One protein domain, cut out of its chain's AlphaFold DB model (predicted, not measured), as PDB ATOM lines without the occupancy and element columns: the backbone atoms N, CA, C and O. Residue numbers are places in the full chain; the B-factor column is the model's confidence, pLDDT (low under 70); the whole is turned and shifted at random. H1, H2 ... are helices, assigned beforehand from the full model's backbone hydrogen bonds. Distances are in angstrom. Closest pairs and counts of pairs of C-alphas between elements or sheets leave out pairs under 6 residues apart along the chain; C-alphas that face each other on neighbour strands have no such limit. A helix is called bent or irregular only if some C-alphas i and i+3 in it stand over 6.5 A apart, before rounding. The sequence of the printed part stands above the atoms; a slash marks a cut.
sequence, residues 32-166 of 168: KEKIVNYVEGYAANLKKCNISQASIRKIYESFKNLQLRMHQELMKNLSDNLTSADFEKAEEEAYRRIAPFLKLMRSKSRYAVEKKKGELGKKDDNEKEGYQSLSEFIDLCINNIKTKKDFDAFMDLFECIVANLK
ATOM      1  N   LYS A  32     -18.530  14.582  48.465       96.81
ATOM      2  CA  LYS A  32     -18.561  16.039  48.639       96.81
ATOM      3  C   LYS A  32     -19.963  16.505  49.038       96.81
ATOM      4  O   LYS A  32     -20.879  16.482  48.218       96.81
ATOM      5  N   GLU A  33     -20.103  17.042  50.248       95.19
ATOM      6  CA  GLU A  33     -21.362  17.616  50.754       95.19
ATOM      7  C   GLU A  33     -21.939  18.681  49.806       95.19
ATOM      8  O   GLU A  33     -23.142  18.735  49.565       95.19
ATOM      9  N   LYS A  34     -21.071  19.480  49.168       95.12
ATOM     10  CA  LYS A  34     -21.491  20.481  48.177       95.12
ATOM     11  C   LYS A  34     -22.289  19.873  47.023       95.12
ATOM     12  O   LYS A  34     -23.259  20.483  46.588       95.12
ATOM     13  N   ILE A  35     -21.902  18.690  46.535       96.12
ATOM     14  CA  ILE A  35     -22.637  18.010  45.460       96.12
ATOM     15  C   ILE A  35     -24.032  17.628  45.950       96.12
ATOM     16  O   ILE A  35     -24.998  17.861  45.230       96.12
ATOM     17  N   VAL A  36     -24.146  17.108  47.175       95.50
ATOM     18  CA  VAL A  36     -25.434  16.737  47.782       95.50
ATOM     19  C   VAL A  36     -26.361  17.952  47.862       95.50
ATOM     20  O   VAL A  36     -27.453  17.919  47.297       95.50
ATOM     21  N   ASN A  37     -25.886  19.065  48.429       95.19
ATOM     22  CA  ASN A  37     -26.666  20.301  48.559       95.19
ATOM     23  C   ASN A  37     -27.142  20.836  47.196       95.19
ATOM     24  O   ASN A  37     -28.283  21.275  47.037       95.19
ATOM     25  N   TYR A  38     -26.279  20.782  46.177       95.88
ATOM     26  CA  TYR A  38     -26.663  21.183  44.826       95.88
ATOM     27  C   TYR A  38     -27.668  20.223  44.181       95.88
ATOM     28  O   TYR A  38     -28.545  20.680  43.449       95.88
ATOM     29  N   VAL A  39     -27.567  18.918  44.441       96.00
ATOM     30  CA  VAL A  39     -28.518  17.915  43.943       96.00
ATOM     31  C   VAL A  39     -29.896  18.082  44.584       96.00
ATOM     32  O   VAL A  39     -30.897  17.985  43.875       96.00
ATOM     33  N   GLU A  40     -29.980  18.411  45.872       93.69
ATOM     34  CA  GLU A  40     -31.251  18.731  46.535       93.69
ATOM     35  C   GLU A  40     -31.918  19.967  45.912       93.69
ATOM     36  O   GLU A  40     -33.089  19.929  45.518       93.69
ATOM     37  N   GLY A  41     -31.152  21.049  45.724       92.38
ATOM     38  CA  GLY A  41     -31.633  22.251  45.037       92.38
ATOM     39  C   GLY A  41     -32.052  21.970  43.589       92.38
ATOM     40  O   GLY A  41     -33.081  22.464  43.116       92.38
ATOM     41  N   TYR A  42     -31.297  21.120  42.896       94.38
ATOM     42  CA  TYR A  42     -31.623  20.656  41.553       94.38
ATOM     43  C   TYR A  42     -32.936  19.862  41.514       94.38
ATOM     44  O   TYR A  42     -33.791  20.133  40.669       94.38
ATOM     45  N   ALA A  43     -33.149  18.943  42.456       92.50
ATOM     46  CA  ALA A  43     -34.382  18.171  42.568       92.50
ATOM     47  C   ALA A  43     -35.604  19.075  42.809       92.50
ATOM     48  O   ALA A  43     -36.652  18.892  42.182       92.50
ATOM     49  N   ALA A  44     -35.457  20.106  43.647       89.62
ATOM     50  CA  ALA A  44     -36.498  21.106  43.869       89.62
ATOM     51  C   ALA A  44     -36.824  21.913  42.597       89.62
ATOM     52  O   ALA A  44     -37.991  22.224  42.345       89.62
ATOM     53  N   ASN A  45     -35.825  22.232  41.769       89.94
ATOM     54  CA  ASN A  45     -36.041  22.892  40.479       89.94
ATOM     55  C   ASN A  45     -36.732  21.965  39.476       89.94
ATOM     56  O   ASN A  45     -37.715  22.367  38.859       89.94
ATOM     57  N   LEU A  46     -36.291  20.709  39.382       90.75
ATOM     58  CA  LEU A  46     -36.926  19.684  38.555       90.75
ATOM     59  C   LEU A  46     -38.408  19.497  38.901       90.75
ATOM     60  O   LEU A  46     -39.244  19.380  38.008       90.75
ATOM     61  N   LYS A  47     -38.759  19.530  40.188       87.88
ATOM     62  CA  LYS A  47     -40.153  19.451  40.641       87.88
ATOM     63  C   LYS A  47     -41.018  20.584  40.076       87.88
ATOM     64  O   LYS A  47     -42.150  20.344  39.667       87.88
ATOM     65  N   LYS A  48     -40.476  21.805  39.993       89.00
ATOM     66  CA  LYS A  48     -41.166  22.974  39.407       89.00
ATOM     67  C   LYS A  48     -41.361  22.855  37.891       89.00
ATOM     68  O   LYS A  48     -42.164  23.595  37.327       89.00
ATOM     69  N   CYS A  49     -40.654  21.934  37.237       89.12
ATOM     70  CA  CYS A  49     -40.820  21.627  35.818       89.12
ATOM     71  C   CYS A  49     -41.994  20.677  35.531       89.12
ATOM     72  O   CYS A  49     -42.242  20.386  34.369       89.12
ATOM     73  N   ASN A  50     -42.725  20.193  36.545       85.50
ATOM     74  CA  ASN A  50     -43.850  19.254  36.393       85.50
ATOM     75  C   ASN A  50     -43.492  17.923  35.701       85.50
ATOM     76  O   ASN A  50     -44.356  17.254  35.139       85.50
ATOM     77  N   ILE A  51     -42.227  17.506  35.758       85.75
ATOM     78  CA  ILE A  51     -41.790  16.235  35.176       85.75
ATOM     79  C   ILE A  51     -42.431  15.037  35.888       85.75
ATOM     80  O   ILE A  51     -42.556  14.993  37.114       85.75
ATOM     81  N   SER A  52     -42.803  14.014  35.117       83.25
ATOM     82  CA  SER A  52     -43.441  12.820  35.671       83.25
ATOM     83  C   SER A  52     -42.475  12.019  36.542       83.25
ATOM     84  O   SER A  52     -41.540  11.375  36.055       83.25
ATOM     85  N   GLN A  53     -42.782  11.955  37.836       86.44
ATOM     86  CA  GLN A  53     -42.039  11.149  38.798       86.44
ATOM     87  C   GLN A  53     -41.943   9.670  38.381       86.44
ATOM     88  O   GLN A  53     -40.900   9.037  38.545       86.44
ATOM     89  N   ALA A  54     -43.012   9.114  37.801       87.69
ATOM     90  CA  ALA A  54     -43.034   7.729  37.337       87.69
ATOM     91  C   ALA A  54     -42.019   7.476  36.210       87.69
ATOM     92  O   ALA A  54     -41.402   6.411  36.167       87.69
ATOM     93  N   SER A  55     -41.820   8.446  35.312       85.75
ATOM     94  CA  SER A  55     -40.817   8.357  34.242       85.75
ATOM     95  C   SER A  55     -39.399   8.325  34.810       85.75
ATOM     96  O   SER A  55     -38.596   7.481  34.419       85.75
ATOM     97  N   ILE A  56     -39.109   9.199  35.774       91.25
ATOM     98  CA  ILE A  56     -37.782   9.327  36.393       91.25
ATOM     99  C   ILE A  56     -37.463   8.089  37.216       91.25
ATOM    100  O   ILE A  56     -36.383   7.520  37.084       91.25
ATOM    101  N   ARG A  57     -38.445   7.603  37.984       92.25
ATOM    102  CA  ARG A  57     -38.329   6.351  38.730       92.25
ATOM    103  C   ARG A  57     -37.975   5.189  37.810       92.25
ATOM    104  O   ARG A  57     -37.050   4.459  38.118       92.25
ATOM    105  N   LYS A  58     -38.630   5.034  36.654       91.19
ATOM    106  CA  LYS A  58     -38.292   3.952  35.705       91.19
ATOM    107  C   LYS A  58     -36.840   4.011  35.222       91.19
ATOM    108  O   LYS A  58     -36.213   2.965  35.050       91.19
ATOM    109  N   ILE A  59     -36.314   5.216  35.001       93.88
ATOM    110  CA  ILE A  59     -34.906   5.411  34.641       93.88
ATOM    111  C   ILE A  59     -34.014   4.986  35.816       93.88
ATOM    112  O   ILE A  59     -33.154   4.128  35.628       93.88
ATOM    113  N   TYR A  60     -34.276   5.499  37.024       95.81
ATOM    114  CA  TYR A  60     -33.560   5.135  38.253       95.81
ATOM    115  C   TYR A  60     -33.551   3.620  38.508       95.81
ATOM    116  O   TYR A  60     -32.480   3.036  38.643       95.81
ATOM    117  N   GLU A  61     -34.709   2.954  38.472       94.69
ATOM    118  CA  GLU A  61     -34.822   1.502  38.686       94.69
ATOM    119  C   GLU A  61     -33.959   0.709  37.696       94.69
ATOM    120  O   GLU A  61     -33.387  -0.331  38.021       94.69
ATOM    121  N   SER A  62     -33.813   1.211  36.470       93.31
ATOM    122  CA  SER A  62     -32.974   0.555  35.473       93.31
ATOM    123  C   SER A  62     -31.484   0.633  35.830       93.31
ATOM    124  O   SER A  62     -30.753  -0.327  35.582       93.31
ATOM    125  N   PHE A  63     -31.030   1.730  36.447       96.06
ATOM    126  CA  PHE A  63     -29.684   1.810  37.021       96.06
ATOM    127  C   PHE A  63     -29.561   1.006  38.319       96.06
ATOM    128  O   PHE A  63     -28.542   0.351  38.522       96.06
ATOM    129  N   LYS A  64     -30.607   0.962  39.153       96.19
ATOM    130  CA  LYS A  64     -30.624   0.173  40.394       96.19
ATOM    131  C   LYS A  64     -30.447  -1.319  40.130       96.19
ATOM    132  O   LYS A  64     -29.644  -1.975  40.785       96.19
ATOM    133  N   ASN A  65     -31.106  -1.838  39.096       94.75
ATOM    134  CA  ASN A  65     -30.899  -3.210  38.627       94.75
ATOM    135  C   ASN A  65     -29.447  -3.465  38.196       94.75
ATOM    136  O   ASN A  65     -28.914  -4.558  38.399       94.75
ATOM    137  N   LEU A  66     -28.788  -2.460  37.613       94.56
ATOM    138  CA  LEU A  66     -27.385  -2.565  37.230       94.56
ATOM    139  C   LEU A  66     -26.451  -2.530  38.450       94.56
ATOM    140  O   LEU A  66     -25.504  -3.314  38.498       94.56
ATOM    141  N   GLN A  67     -26.749  -1.689  39.444       95.44
ATOM    142  CA  GLN A  67     -26.056  -1.663  40.737       95.44
ATOM    143  C   GLN A  67     -26.162  -3.021  41.444       95.44
ATOM    144  O   GLN A  67     -25.153  -3.578  41.870       95.44
ATOM    145  N   LEU A  68     -27.355  -3.623  41.473       94.56
ATOM    146  CA  LEU A  68     -27.555  -4.961  42.032       94.56
ATOM    147  C   LEU A  68     -26.701  -6.014  41.315       94.56
ATOM    148  O   LEU A  68     -26.043  -6.825  41.966       94.56
ATOM    149  N   ARG A  69     -26.668  -5.984  39.978       93.56
ATOM    150  CA  ARG A  69     -25.824  -6.892  39.193       93.56
ATOM    151  C   ARG A  69     -24.340  -6.712  39.519       93.56
ATOM    152  O   ARG A  69     -23.624  -7.698  39.637       93.56
ATOM    153  N   MET A  70     -23.879  -5.475  39.692       93.31
ATOM    154  CA  MET A  70     -22.499  -5.194  40.093       93.31
ATOM    155  C   MET A  70     -22.171  -5.795  41.465       93.31
ATOM    156  O   MET A  70     -21.128  -6.424  41.616       93.31
ATOM    157  N   HIS A  71     -23.069  -5.657  42.445       90.75
ATOM    158  CA  HIS A  71     -22.888  -6.277  43.759       90.75
ATOM    159  C   HIS A  71     -22.847  -7.806  43.680       90.75
ATOM    160  O   HIS A  71     -22.043  -8.425  44.368       90.75
ATOM    161  N   GLN A  72     -23.660  -8.422  42.820       91.06
ATOM    162  CA  GLN A  72     -23.614  -9.870  42.595       91.06
ATOM    163  C   GLN A  72     -22.275 -10.320  41.994       91.06
ATOM    164  O   GLN A  72     -21.716 -11.320  42.441       91.06
ATOM    165  N   GLU A  73     -21.736  -9.580  41.019       89.56
ATOM    166  CA  GLU A  73     -20.406  -9.857  40.455       89.56
ATOM    167  C   GLU A  73     -19.304  -9.690  41.511       89.56
ATOM    168  O   GLU A  73     -18.420 -10.537  41.601       89.56
ATOM    169  N   LEU A  74     -19.390  -8.652  42.352       89.19
ATOM    170  CA  LEU A  74     -18.470  -8.466  43.475       89.19
ATOM    171  C   LEU A  74     -18.518  -9.669  44.424       89.19
ATOM    172  O   LEU A  74     -17.488 -10.281  44.671       89.19
ATOM    173  N   MET A  75     -19.703 -10.065  44.899       87.62
ATOM    174  CA  MET A  75     -19.848 -11.202  45.820       87.62
ATOM    175  C   MET A  75     -19.328 -12.513  45.223       87.62
ATOM    176  O   MET A  75     -18.724 -13.313  45.930       87.62
ATOM    177  N   LYS A  76     -19.513 -12.727  43.917       85.12
ATOM    178  CA  LYS A  76     -18.980 -13.900  43.215       85.12
ATOM    179  C   LYS A  76     -17.449 -13.927  43.192       85.12
ATOM    180  O   LYS A  76     -16.867 -15.005  43.250       85.12
ATOM    181  N   ASN A  77     -16.810 -12.764  43.093       79.81
ATOM    182  CA  ASN A  77     -15.353 -12.642  43.065       79.81
ATOM    183  C   ASN A  77     -14.715 -12.724  44.465       79.81
ATOM    184  O   ASN A  77     -13.499 -12.839  44.565       79.81
ATOM    185  N   LEU A  78     -15.521 -12.678  45.531       83.38
ATOM    186  CA  LEU A  78     -15.091 -12.635  46.932       83.38
ATOM    187  C   LEU A  78     -15.149 -14.009  47.647       83.38
ATOM    188  O   LEU A  78     -15.299 -14.070  48.865       83.38
ATOM    189  N   SER A  79     -15.047 -15.135  46.934       63.69
ATOM    190  CA  SER A  79     -15.072 -16.464  47.572       63.69
ATOM    191  C   SER A  79     -13.730 -16.841  48.237       63.69
ATOM    192  O   SER A  79     -12.732 -16.975  47.532       63.69
ATOM    193  N   ASP A  80     -13.782 -17.090  49.557       56.75
ATOM    194  CA  ASP A  80     -12.769 -17.588  50.520       56.75
ATOM    195  C   ASP A  80     -11.568 -16.680  50.906       56.75
ATOM    196  O   ASP A  80     -10.817 -16.203  50.065       56.75
ATOM    197  N   ASN A  81     -11.392 -16.493  52.233       54.19
ATOM    198  CA  ASN A  81     -10.297 -15.820  52.972       54.19
ATOM    199  C   ASN A  81      -9.606 -14.636  52.265       54.19
ATOM    200  O   ASN A  81      -8.489 -14.750  51.765       54.19
ATOM    201  N   LEU A  82     -10.255 -13.470  52.307       66.19
ATOM    202  CA  LEU A  82      -9.853 -12.277  51.562       66.19
ATOM    203  C   LEU A  82      -8.969 -11.322  52.363       66.19
ATOM    204  O   LEU A  82      -9.271 -10.981  53.509       66.19
ATOM    205  N   THR A  83      -7.927 -10.811  51.714       75.50
ATOM    206  CA  THR A  83      -7.197  -9.618  52.154       75.50
ATOM    207  C   THR A  83      -7.838  -8.345  51.583       75.50
ATOM    208  O   THR A  83      -8.625  -8.400  50.637       75.50
ATOM    209  N   SER A  84      -7.474  -7.168  52.104       74.31
ATOM    210  CA  SER A  84      -7.945  -5.877  51.568       74.31
ATOM    211  C   SER A  84      -7.617  -5.696  50.077       74.31
ATOM    212  O   SER A  84      -8.420  -5.153  49.326       74.31
ATOM    213  N   ALA A  85      -6.466  -6.211  49.629       78.06
ATOM    214  CA  ALA A  85      -6.047  -6.144  48.229       78.06
ATOM    215  C   ALA A  85      -6.901  -7.035  47.307       78.06
ATOM    216  O   ALA A  85      -7.069  -6.726  46.127       78.06
ATOM    217  N   ASP A  86      -7.452  -8.133  47.831       82.44
ATOM    218  CA  ASP A  86      -8.362  -8.997  47.076       82.44
ATOM    219  C   ASP A  86      -9.726  -8.326  46.892       82.44
ATOM    220  O   ASP A  86     -10.351  -8.462  45.840       82.44
ATOM    221  N   PHE A  87     -10.150  -7.524  47.875       85.69
ATOM    222  CA  PHE A  87     -11.379  -6.742  47.794       85.69
ATOM    223  C   PHE A  87     -11.306  -5.643  46.726       85.69
ATOM    224  O   PHE A  87     -12.184  -5.575  45.867       85.69
ATOM    225  N   GLU A  88     -10.242  -4.833  46.717       87.00
ATOM    226  CA  GLU A  88     -10.053  -3.768  45.714       87.00
ATOM    227  C   GLU A  88     -10.045  -4.325  44.282       87.00
ATOM    228  O   GLU A  88     -10.728  -3.807  43.396       87.00
ATOM    229  N   LYS A  89      -9.341  -5.443  44.059       88.56
ATOM    230  CA  LYS A  89      -9.328  -6.128  42.756       88.56
ATOM    231  C   LYS A  89     -10.706  -6.643  42.357       88.56
ATOM    232  O   LYS A  89     -11.082  -6.559  41.187       88.56
ATOM    233  N   ALA A  90     -11.460  -7.193  43.306       88.75
ATOM    234  CA  ALA A  90     -12.803  -7.687  43.044       88.75
ATOM    235  C   ALA A  90     -13.772  -6.543  42.695       88.75
ATOM    236  O   ALA A  90     -14.609  -6.712  41.802       88.75
ATOM    237  N   GLU A  91     -13.643  -5.378  43.342       90.88
ATOM    238  CA  GLU A  91     -14.413  -4.173  43.008       90.88
ATOM    239  C   GLU A  91     -14.077  -3.644  41.612       90.88
ATOM    240  O   GLU A  91     -14.990  -3.343  40.837       90.88
ATOM    241  N   GLU A  92     -12.791  -3.575  41.263       91.81
ATOM    242  CA  GLU A  92     -12.349  -3.137  39.939       91.81
ATOM    243  C   GLU A  92     -12.861  -4.080  38.839       91.81
ATOM    244  O   GLU A  92     -13.406  -3.629  37.827       91.81
ATOM    245  N   GLU A  93     -12.774  -5.395  39.053       91.19
ATOM    246  CA  GLU A  93     -13.273  -6.397  38.108       91.19
ATOM    247  C   GLU A  93     -14.798  -6.330  37.947       91.19
ATOM    248  O   GLU A  93     -15.313  -6.396  36.823       91.19
ATOM    249  N   ALA A  94     -15.534  -6.173  39.053       91.44
ATOM    250  CA  ALA A  94     -16.983  -6.008  39.027       91.44
ATOM    251  C   ALA A  94     -17.376  -4.742  38.251       91.44
ATOM    252  O   ALA A  94     -18.242  -4.797  37.371       91.44
ATOM    253  N   TYR A  95     -16.695  -3.621  38.501       93.88
ATOM    254  CA  TYR A  95     -16.913  -2.380  37.763       93.88
ATOM    255  C   TYR A  95     -16.602  -2.542  36.271       93.88
ATOM    256  O   TYR A  95     -17.428  -2.182  35.428       93.88
ATOM    257  N   ARG A  96     -15.466  -3.155  35.916       94.00
ATOM    258  CA  ARG A  96     -15.055  -3.380  34.520       94.00
ATOM    259  C   ARG A  96     -16.115  -4.136  33.719       94.00
ATOM    260  O   ARG A  96     -16.363  -3.812  32.558       94.00
ATOM    261  N   ARG A  97     -16.774  -5.122  34.335       92.38
ATOM    262  CA  ARG A  97     -17.868  -5.897  33.714       92.38
ATOM    263  C   ARG A  97     -19.128  -5.069  33.487       92.38
ATOM    264  O   ARG A  97     -19.882  -5.349  32.556       92.38
ATOM    265  N   ILE A  98     -19.356  -4.061  34.321       92.44
ATOM    266  CA  ILE A  98     -20.571  -3.244  34.337       92.44
ATOM    267  C   ILE A  98     -20.418  -1.944  33.538       92.44
ATOM    268  O   ILE A  98     -21.399  -1.470  32.962       92.44
ATOM    269  N   ALA A  99     -19.206  -1.409  33.393       93.19
ATOM    270  CA  ALA A  99     -18.933  -0.169  32.668       93.19
ATOM    271  C   ALA A  99     -19.531  -0.112  31.239       93.19
ATOM    272  O   ALA A  99     -20.142   0.904  30.884       93.19
ATOM    273  N   PRO A 100     -19.492  -1.183  30.411       94.75
ATOM    274  CA  PRO A 100     -20.172  -1.176  29.111       94.75
ATOM    275  C   PRO A 100     -21.697  -1.027  29.225       94.75
ATOM    276  O   PRO A 100     -22.329  -0.358  28.404       94.75
ATOM    277  N   PHE A 101     -22.296  -1.618  30.260       94.50
ATOM    278  CA  PHE A 101     -23.727  -1.504  30.527       94.50
ATOM    279  C   PHE A 101     -24.102  -0.110  31.033       94.50
ATOM    280  O   PHE A 101     -25.174   0.363  30.671       94.50
ATOM    281  N   LEU A 102     -23.231   0.589  31.772       93.38
ATOM    282  CA  LEU A 102     -23.443   2.000  32.129       93.38
ATOM    283  C   LEU A 102     -23.558   2.877  30.880       93.38
ATOM    284  O   LEU A 102     -24.503   3.656  30.741       93.38
ATOM    285  N   LYS A 103     -22.665   2.677  29.902       92.69
ATOM    286  CA  LYS A 103     -22.735   3.372  28.608       92.69
ATOM    287  C   LYS A 103     -24.026   3.052  27.847       92.69
ATOM    288  O   LYS A 103     -24.607   3.942  27.226       92.69
ATOM    289  N   LEU A 104     -24.498   1.805  27.902       93.81
ATOM    290  CA  LEU A 104     -25.786   1.415  27.319       93.81
ATOM    291  C   LEU A 104     -26.965   2.078  28.047       93.81
ATOM    292  O   LEU A 104     -27.902   2.559  27.406       93.81
ATOM    293  N   MET A 105     -26.916   2.121  29.376       93.38
ATOM    294  CA  MET A 105     -27.934   2.729  30.229       93.38
ATOM    295  C   MET A 105     -28.056   4.232  30.004       93.38
ATOM    296  O   MET A 105     -29.175   4.743  29.960       93.38
ATOM    297  N   ARG A 106     -26.942   4.919  29.738       93.69
ATOM    298  CA  ARG A 106     -26.934   6.309  29.269       93.69
ATOM    299  C   ARG A 106     -27.813   6.494  28.030       93.69
ATOM    300  O   ARG A 106     -28.756   7.280  28.040       93.69
ATOM    301  N   SER A 107     -27.566   5.704  26.983       93.44
ATOM    302  CA  SER A 107     -28.329   5.777  25.731       93.44
ATOM    303  C   SER A 107     -29.813   5.450  25.926       93.44
ATOM    304  O   SER A 107     -30.671   6.122  25.356       93.44
ATOM    305  N   LYS A 108     -30.133   4.447  26.756       93.06
ATOM    306  CA  LYS A 108     -31.524   4.094  27.088       93.06
ATOM    307  C   LYS A 108     -32.241   5.209  27.846       93.06
ATOM    308  O   LYS A 108     -33.399   5.490  27.551       93.06
ATOM    309  N   SER A 109     -31.552   5.852  28.786       94.12
ATOM    310  CA  SER A 109     -32.095   6.967  29.571       94.12
ATOM    311  C   SER A 109     -32.388   8.167  28.679       94.12
ATOM    312  O   SER A 109     -33.496   8.695  28.718       94.12
ATOM    313  N   ARG A 110     -31.450   8.514  27.788       93.88
ATOM    314  CA  ARG A 110     -31.652   9.559  26.779       93.88
ATOM    315  C   ARG A 110     -32.849   9.254  25.882       93.88
ATOM    316  O   ARG A 110     -33.690  10.116  25.673       93.88
ATOM    317  N   TYR A 111     -32.974   8.019  25.394       93.31
ATOM    318  CA  TYR A 111     -34.137   7.617  24.597       93.31
ATOM    319  C   TYR A 111     -35.455   7.756  25.375       93.31
ATOM    320  O   TYR A 111     -36.433   8.271  24.837       93.31
ATOM    321  N   ALA A 112     -35.497   7.322  26.639       92.06
ATOM    322  CA  ALA A 112     -36.688   7.444  27.479       92.06
ATOM    323  C   ALA A 112     -37.092   8.914  27.693       92.06
ATOM    324  O   ALA A 112     -38.279   9.239  27.614       92.06
ATOM    325  N   VAL A 113     -36.106   9.790  27.900       93.00
ATOM    326  CA  VAL A 113     -36.280  11.245  27.991       93.00
ATOM    327  C   VAL A 113     -36.809  11.831  26.680       93.00
ATOM    328  O   VAL A 113     -37.833  12.511  26.691       93.00
ATOM    329  N   GLU A 114     -36.173  11.543  25.543       93.25
ATOM    330  CA  GLU A 114     -36.590  12.079  24.240       93.25
ATOM    331  C   GLU A 114     -37.989  11.606  23.846       93.25
ATOM    332  O   GLU A 114     -38.804  12.394  23.366       93.25
ATOM    333  N   LYS A 115     -38.316  10.341  24.127       92.88
ATOM    334  CA  LYS A 115     -39.669   9.821  23.934       92.88
ATOM    335  C   LYS A 115     -40.685  10.621  24.750       92.88
ATOM    336  O   LYS A 115     -41.708  11.022  24.204       92.88
ATOM    337  N   LYS A 116     -40.399  10.885  26.031       91.25
ATOM    338  CA  LYS A 116     -41.281  11.685  26.890       91.25
ATOM    339  C   LYS A 116     -41.436  13.111  26.380       91.25
ATOM    340  O   LYS A 116     -42.559  13.579  26.260       91.25
ATOM    341  N   LYS A 117     -40.345  13.762  25.973       91.94
ATOM    342  CA  LYS A 117     -40.385  15.091  25.341       91.94
ATOM    343  C   LYS A 117     -41.241  15.111  24.070       91.94
ATOM    344  O   LYS A 117     -41.942  16.091  23.835       91.94
ATOM    345  N   GLY A 118     -41.201  14.047  23.266       91.44
ATOM    346  CA  GLY A 118     -42.008  13.904  22.051       91.44
ATOM    347  C   GLY A 118     -43.509  13.712  22.299       91.44
ATOM    348  O   GLY A 118     -44.311  14.068  21.442       91.44
ATOM    349  N   GLU A 119     -43.896  13.191  23.468       92.56
ATOM    350  CA  GLU A 119     -45.299  13.053  23.895       92.56
ATOM    351  C   GLU A 119     -45.902  14.394  24.369       92.56
ATOM    352  O   GLU A 119     -47.123  14.526  24.444       92.56
ATOM    353  N   LEU A 120     -45.060  15.393  24.662       91.31
ATOM    354  CA  LEU A 120     -45.461  16.690  25.210       91.31
ATOM    355  C   LEU A 120     -45.793  17.732  24.131       91.31
ATOM    356  O   LEU A 120     -45.104  17.881  23.112       91.31
ATOM    357  N   GLY A 121     -46.816  18.539  24.400       89.69
ATOM    358  CA  GLY A 121     -47.279  19.605  23.525       89.69
ATOM    359  C   GLY A 121     -46.328  20.805  23.470       89.69
ATOM    360  O   GLY A 121     -45.305  20.886  24.146       89.69
ATOM    361  N   LYS A 122     -46.663  21.793  22.633       83.38
ATOM    362  CA  LYS A 122     -45.900  23.055  22.513       83.38
ATOM    363  C   LYS A 122     -46.036  23.986  23.726       83.38
ATOM    364  O   LYS A 122     -45.385  25.014  23.760       83.38
ATOM    365  N   LYS A 123     -46.948  23.695  24.657       85.81
ATOM    366  CA  LYS A 123     -47.174  24.514  25.859       85.81
ATOM    367  C   LYS A 123     -46.389  24.004  27.071       85.81
ATOM    368  O   LYS A 123     -46.337  24.694  28.081       85.81
ATOM    369  N   ASP A 124     -45.761  22.839  26.940       88.25
ATOM    370  CA  ASP A 124     -45.089  22.113  28.020       88.25
ATOM    371  C   ASP A 124     -43.569  22.349  27.989       88.25
ATOM    372  O   ASP A 124     -42.780  21.457  28.296       88.25
ATOM    373  N   ASP A 125     -43.140  23.544  27.570       88.25
ATOM    374  CA  ASP A 125     -41.722  23.873  27.375       88.25
ATOM    375  C   ASP A 125     -40.911  23.679  28.666       88.25
ATOM    376  O   ASP A 125     -39.832  23.095  28.631       88.25
ATOM    377  N   ASN A 126     -41.479  24.042  29.820       89.31
ATOM    378  CA  ASN A 126     -40.848  23.839  31.127       89.31
ATOM    379  C   ASN A 126     -40.654  22.341  31.460       89.31
ATOM    380  O   ASN A 126     -39.610  21.942  31.969       89.31
ATOM    381  N   GLU A 127     -41.621  21.481  31.122       91.31
ATOM    382  CA  GLU A 127     -41.488  20.032  31.337       91.31
ATOM    383  C   GLU A 127     -40.435  19.432  30.397       91.31
ATOM    384  O   GLU A 127     -39.617  18.601  30.809       91.31
ATOM    385  N   LYS A 128     -40.378  19.906  29.146       91.88
ATOM    386  CA  LYS A 128     -39.330  19.523  28.188       91.88
ATOM    387  C   LYS A 128     -37.939  19.928  28.663       91.88
ATOM    388  O   LYS A 128     -37.014  19.125  28.537       91.88
ATOM    389  N   GLU A 129     -37.796  21.132  29.210       91.69
ATOM    390  CA  GLU A 129     -36.552  21.619  29.814       91.69
ATOM    391  C   GLU A 129     -36.147  20.778  31.029       91.69
ATOM    392  O   GLU A 129     -34.985  20.385  31.132       91.69
ATOM    393  N   GLY A 130     -37.094  20.413  31.898       92.88
ATOM    394  CA  GLY A 130     -36.839  19.519  33.029       92.88
ATOM    395  C   GLY A 130     -36.324  18.143  32.591       92.88
ATOM    396  O   GLY A 130     -35.318  17.655  33.109       92.88
ATOM    397  N   TYR A 131     -36.951  17.527  31.585       93.56
ATOM    398  CA  TYR A 131     -36.476  16.257  31.027       93.56
ATOM    399  C   TYR A 131     -35.108  16.380  30.347       93.56
ATOM    400  O   TYR A 131     -34.251  15.516  30.535       93.56
ATOM    401  N   GLN A 132     -34.888  17.447  29.575       93.50
ATOM    402  CA  GLN A 132     -33.597  17.719  28.941       93.50
ATOM    403  C   GLN A 132     -32.493  17.847  29.994       93.50
ATOM    404  O   GLN A 132     -31.455  17.196  29.896       93.50
ATOM    405  N   SER A 133     -32.759  18.629  31.036       94.19
ATOM    406  CA  SER A 133     -31.864  18.821  32.166       94.19
ATOM    407  C   SER A 133     -31.536  17.507  32.877       94.19
ATOM    408  O   SER A 133     -30.371  17.255  33.179       94.19
ATOM    409  N   LEU A 134     -32.528  16.634  33.088       94.88
ATOM    410  CA  LEU A 134     -32.303  15.307  33.663       94.88
ATOM    411  C   LEU A 134     -31.388  14.447  32.782       94.88
ATOM    412  O   LEU A 134     -30.506  13.762  33.301       94.88
ATOM    413  N   SER A 135     -31.570  14.479  31.457       94.69
ATOM    414  CA  SER A 135     -30.660  13.771  30.548       94.69
ATOM    415  C   SER A 135     -29.238  14.315  30.647       94.69
ATOM    416  O   SER A 135     -28.303  13.521  30.654       94.69
ATOM    417  N   GLU A 136     -29.067  15.636  30.744       95.44
ATOM    418  CA  GLU A 136     -27.750  16.255  30.923       95.44
ATOM    419  C   GLU A 136     -27.095  15.831  32.237       95.44
ATOM    420  O   GLU A 136     -25.916  15.488  32.239       95.44
ATOM    421  N   PHE A 137     -27.851  15.797  33.338       96.69
ATOM    422  CA  PHE A 137     -27.361  15.331  34.634       96.69
ATOM    423  C   PHE A 137     -26.869  13.878  34.566       96.69
ATOM    424  O   PHE A 137     -25.756  13.578  35.003       96.69
ATOM    425  N   ILE A 138     -27.668  12.980  33.978       96.75
ATOM    426  CA  ILE A 138     -27.311  11.562  33.821       96.75
ATOM    427  C   ILE A 138     -26.074  11.412  32.931       96.75
ATOM    428  O   ILE A 138     -25.152  10.673  33.274       96.75
ATOM    429  N   ASP A 139     -26.047  12.105  31.790       95.94
ATOM    430  CA  ASP A 139     -24.915  12.072  30.866       95.94
ATOM    431  C   ASP A 139     -23.629  12.547  31.553       95.94
ATOM    432  O   ASP A 139     -22.589  11.896  31.423       95.94
ATOM    433  N   LEU A 140     -23.712  13.644  32.309       96.50
ATOM    434  CA  LEU A 140     -22.587  14.214  33.034       96.50
ATOM    435  C   LEU A 140     -22.052  13.256  34.099       96.50
ATOM    436  O   LEU A 140     -20.850  12.999  34.137       96.50
ATOM    437  N   CYS A 141     -22.935  12.687  34.923       97.25
ATOM    438  CA  CYS A 141     -22.528  11.732  35.947       97.25
ATOM    439  C   CYS A 141     -21.855  10.510  35.319       97.25
ATOM    440  O   CYS A 141     -20.746  10.161  35.709       97.25
ATOM    441  N   ILE A 142     -22.466   9.900  34.296       96.12
ATOM    442  CA  ILE A 142     -21.919   8.694  33.656       96.12
ATOM    443  C   ILE A 142     -20.546   8.945  33.029       96.12
ATOM    444  O   ILE A 142     -19.697   8.058  33.065       96.12
ATOM    445  N   ASN A 143     -20.303  10.134  32.475       95.62
ATOM    446  CA  ASN A 143     -18.995  10.474  31.911       95.62
ATOM    447  C   ASN A 143     -17.889  10.595  32.973       95.62
ATOM    448  O   ASN A 143     -16.719  10.439  32.631       95.62
ATOM    449  N   ASN A 144     -18.252  10.843  34.235       96.25
ATOM    450  CA  ASN A 144     -17.309  11.029  35.338       96.25
ATOM    451  C   ASN A 144     -17.207   9.826  36.284       96.25
ATOM    452  O   ASN A 144     -16.367   9.833  37.181       96.25
ATOM    453  N   ILE A 145     -17.993   8.769  36.060       96.56
ATOM    454  CA  ILE A 145     -17.849   7.493  36.766       96.56
ATOM    455  C   ILE A 145     -16.611   6.758  36.238       96.56
ATOM    456  O   ILE A 145     -16.527   6.424  35.054       96.56
ATOM    457  N   LYS A 146     -15.646   6.488  37.123       94.12
ATOM    458  CA  LYS A 146     -14.405   5.762  36.798       94.12
ATOM    459  C   LYS A 146     -14.230   4.495  37.623       94.12
ATOM    460  O   LYS A 146     -13.456   3.627  37.231       94.12
ATOM    461  N   THR A 147     -14.949   4.386  38.732       94.50
ATOM    462  CA  THR A 147     -14.853   3.292  39.695       94.50
ATOM    463  C   THR A 147     -16.240   2.824  40.135       94.50
ATOM    464  O   THR A 147     -17.246   3.506  39.918       94.50
ATOM    465  N   LYS A 148     -16.299   1.674  40.820       94.12
ATOM    466  CA  LYS A 148     -17.510   1.231  41.524       94.12
ATOM    467  C   LYS A 148     -18.012   2.307  42.495       94.12
ATOM    468  O   LYS A 148     -19.204   2.597  42.513       94.12
ATOM    469  N   LYS A 149     -17.100   2.907  43.262       94.44
ATOM    470  CA  LYS A 149     -17.413   3.926  44.270       94.44
ATOM    471  C   LYS A 149     -18.067   5.164  43.645       94.44
ATOM    472  O   LYS A 149     -19.040   5.677  44.187       94.44
ATOM    473  N   ASP A 150     -17.597   5.594  42.473       96.00
ATOM    474  CA  ASP A 150     -18.236   6.678  41.714       96.00
ATOM    475  C   ASP A 150     -19.648   6.306  41.249       96.00
ATOM    476  O   ASP A 150     -20.549   7.144  41.258       96.00
ATOM    477  N   PHE A 151     -19.854   5.051  40.832       96.62
ATOM    478  CA  PHE A 151     -21.178   4.593  40.423       96.62
ATOM    479  C   PHE A 151     -22.150   4.540  41.605       96.62
ATOM    480  O   PHE A 151     -23.283   4.997  41.467       96.62
ATOM    481  N   ASP A 152     -21.702   4.051  42.762       95.94
ATOM    482  CA  ASP A 152     -22.494   4.053  43.992       95.94
ATOM    483  C   ASP A 152     -22.866   5.496  44.401       95.94
ATOM    484  O   ASP A 152     -24.040   5.775  44.631       95.94
ATOM    485  N   ALA A 153     -21.926   6.449  44.336       96.94
ATOM    486  CA  ALA A 153     -22.222   7.867  44.575       96.94
ATOM    487  C   ALA A 153     -23.260   8.437  43.600       96.94
ATOM    488  O   ALA A 153     -24.189   9.128  44.013       96.94
ATOM    489  N   PHE A 154     -23.137   8.148  42.302       97.62
ATOM    490  CA  PHE A 154     -24.159   8.542  41.331       97.62
ATOM    491  C   PHE A 154     -25.538   7.976  41.695       97.62
ATOM    492  O   PHE A 154     -26.533   8.692  41.583       97.62
ATOM    493  N   MET A 155     -25.605   6.715  42.128       97.81
ATOM    494  CA  MET A 155     -26.863   6.082  42.524       97.81
ATOM    495  C   MET A 155     -27.502   6.780  43.723       97.81
ATOM    496  O   MET A 155     -28.702   7.053  43.669       97.81
ATOM    497  N   ASP A 156     -26.717   7.131  44.740       96.81
ATOM    498  CA  ASP A 156     -27.202   7.836  45.930       96.81
ATOM    499  C   ASP A 156     -27.708   9.248  45.582       96.81
ATOM    500  O   ASP A 156     -28.790   9.666  46.003       96.81
ATOM    501  N   LEU A 157     -26.976   9.977  44.731       97.19
ATOM    502  CA  LEU A 157     -27.397  11.298  44.250       97.19
ATOM    503  C   LEU A 157     -28.669  11.213  43.391       97.19
ATOM    504  O   LEU A 157     -29.557  12.059  43.497       97.19
ATOM    505  N   PHE A 158     -28.796  10.189  42.546       97.19
ATOM    506  CA  PHE A 158     -30.003  10.002  41.744       97.19
ATOM    507  C   PHE A 158     -31.200   9.592  42.618       97.19
ATOM    508  O   PHE A 158     -32.322  10.063  42.407       97.19
ATOM    509  N   GLU A 159     -30.976   8.773  43.645       95.75
ATOM    510  CA  GLU A 159     -31.994   8.447  44.639       95.75
ATOM    511  C   GLU A 159     -32.474   9.694  45.392       95.75
ATOM    512  O   GLU A 159     -33.684   9.874  45.538       95.75
ATOM    513  N   CYS A 160     -31.563  10.601  45.765       94.38
ATOM    514  CA  CYS A 160     -31.902  11.895  46.365       94.38
ATOM    515  C   CYS A 160     -32.880  12.697  45.484       94.38
ATOM    516  O   CYS A 160     -33.898  13.189  45.982       94.38
ATOM    517  N   ILE A 161     -32.653  12.752  44.165       94.25
ATOM    518  CA  ILE A 161     -33.586  13.396  43.222       94.25
ATOM    519  C   ILE A 161     -34.955  12.710  43.265       94.25
ATOM    520  O   ILE A 161     -35.987  13.367  43.407       94.25
ATOM    521  N   VAL A 162     -34.991  11.380  43.155       93.44
ATOM    522  CA  VAL A 162     -36.245  10.609  43.143       93.44
ATOM    523  C   VAL A 162     -37.026  10.759  44.456       93.44
ATOM    524  O   VAL A 162     -38.264  10.789  44.425       93.44
ATOM    525  N   ALA A 163     -36.330  10.841  45.590       90.56
ATOM    526  CA  ALA A 163     -36.907  11.014  46.918       90.56
ATOM    527  C   ALA A 163     -37.519  12.412  47.092       90.56
ATOM    528  O   ALA A 163     -38.685  12.517  47.461       90.56
ATOM    529  N   ASN A 164     -36.804  13.469  46.702       86.81
ATOM    530  CA  ASN A 164     -37.301  14.850  46.765       86.81
ATOM    531  C   ASN A 164     -38.500  15.113  45.831       86.81
ATOM    532  O   ASN A 164     -39.283  16.042  46.035       86.81
ATOM    533  N   LEU A 165     -38.694  14.265  44.817       82.75
ATOM    534  CA  LEU A 165     -39.885  14.290  43.966       82.75
ATOM    535  C   LEU A 165     -41.101  13.566  44.577       82.75
ATOM    536  O   LEU A 165     -42.197  13.726  44.047       82.75
ATOM    537  N   LYS A 166     -40.946  12.753  45.640       67.50
ATOM    538  CA  LYS A 166     -42.067  12.073  46.334       67.50
ATOM    539  C   LYS A 166     -42.860  12.998  47.255       67.50
ATOM    540  O   LYS A 166     -44.030  12.723  47.484       67.50
TER     541      LYS A 166
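This is residues 32 to 166 of the 168 residues of the protein "CRISPR system Cms protein Csm2" of Thermoanaerobacter thermohydrosulfuricus (UniProt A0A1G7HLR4). The model is a long up-and-down bundle of H1, H2, H3b, H4 and H5, each running against the one before it, with H3a, the other arm of the bent helix H3, at one end. H5 packs between H1 and H2, and residues 79 to 85 stick out at the H3a end. The printed part has 135 residues with five named helices, H1 to H5 in order, and no named strand: all helix. It is only just compact, close to loose, with a radius of gyration of the C-alphas of 16.7 A and spans of 60 by 29 by 23 A.

H3, residues 84 to 119, was assigned as one helix by its hydrogen bonds but is bent: C-alphas 97 and 100 are 7.0 A apart. Its arms are H3a, residues 84 to 97, 20.4 A, and H3b, residues 100 to 119, 29.3 A. H2 is residues 53 to 77, 36.0 A; H4 is 125 to 144, 28.7 A. H1, residues 33 to 48, 23.4 A, begins at C-alpha (-21.362, 17.616, 50.754). H5, residues 148 to 164, 24.6 A, ends at C-alpha (-37.301, 14.850, 46.765).

H3b and H4 form a helical hairpin at 5 degrees, closest at the C-alphas of Lys 117 and Lys 128, 5.4 A. H2 touches H3b with residues 55 to 66 alone, closest at the C-alphas of Ile 59 and Ser 109, 6.0 A. H5 is the hub, touching four helices, among them H1 at a steep tilt of 39 degrees, closest at the C-alphas of Ala 43 and Ile 161, 4.9 A. H3b and H5 are apart. Each O i to N i+4 pair is within hydrogen-bond range in H1, H3a, H3b, H4 and H5, and 20 of 21 in H2.

The C-alphas of Asn 81 and Lys 123, the two farthest apart, are 61.0 A apart. The printed part has no cut and no long link. pLDDT is under 70 at residues 79 to 82 and 166.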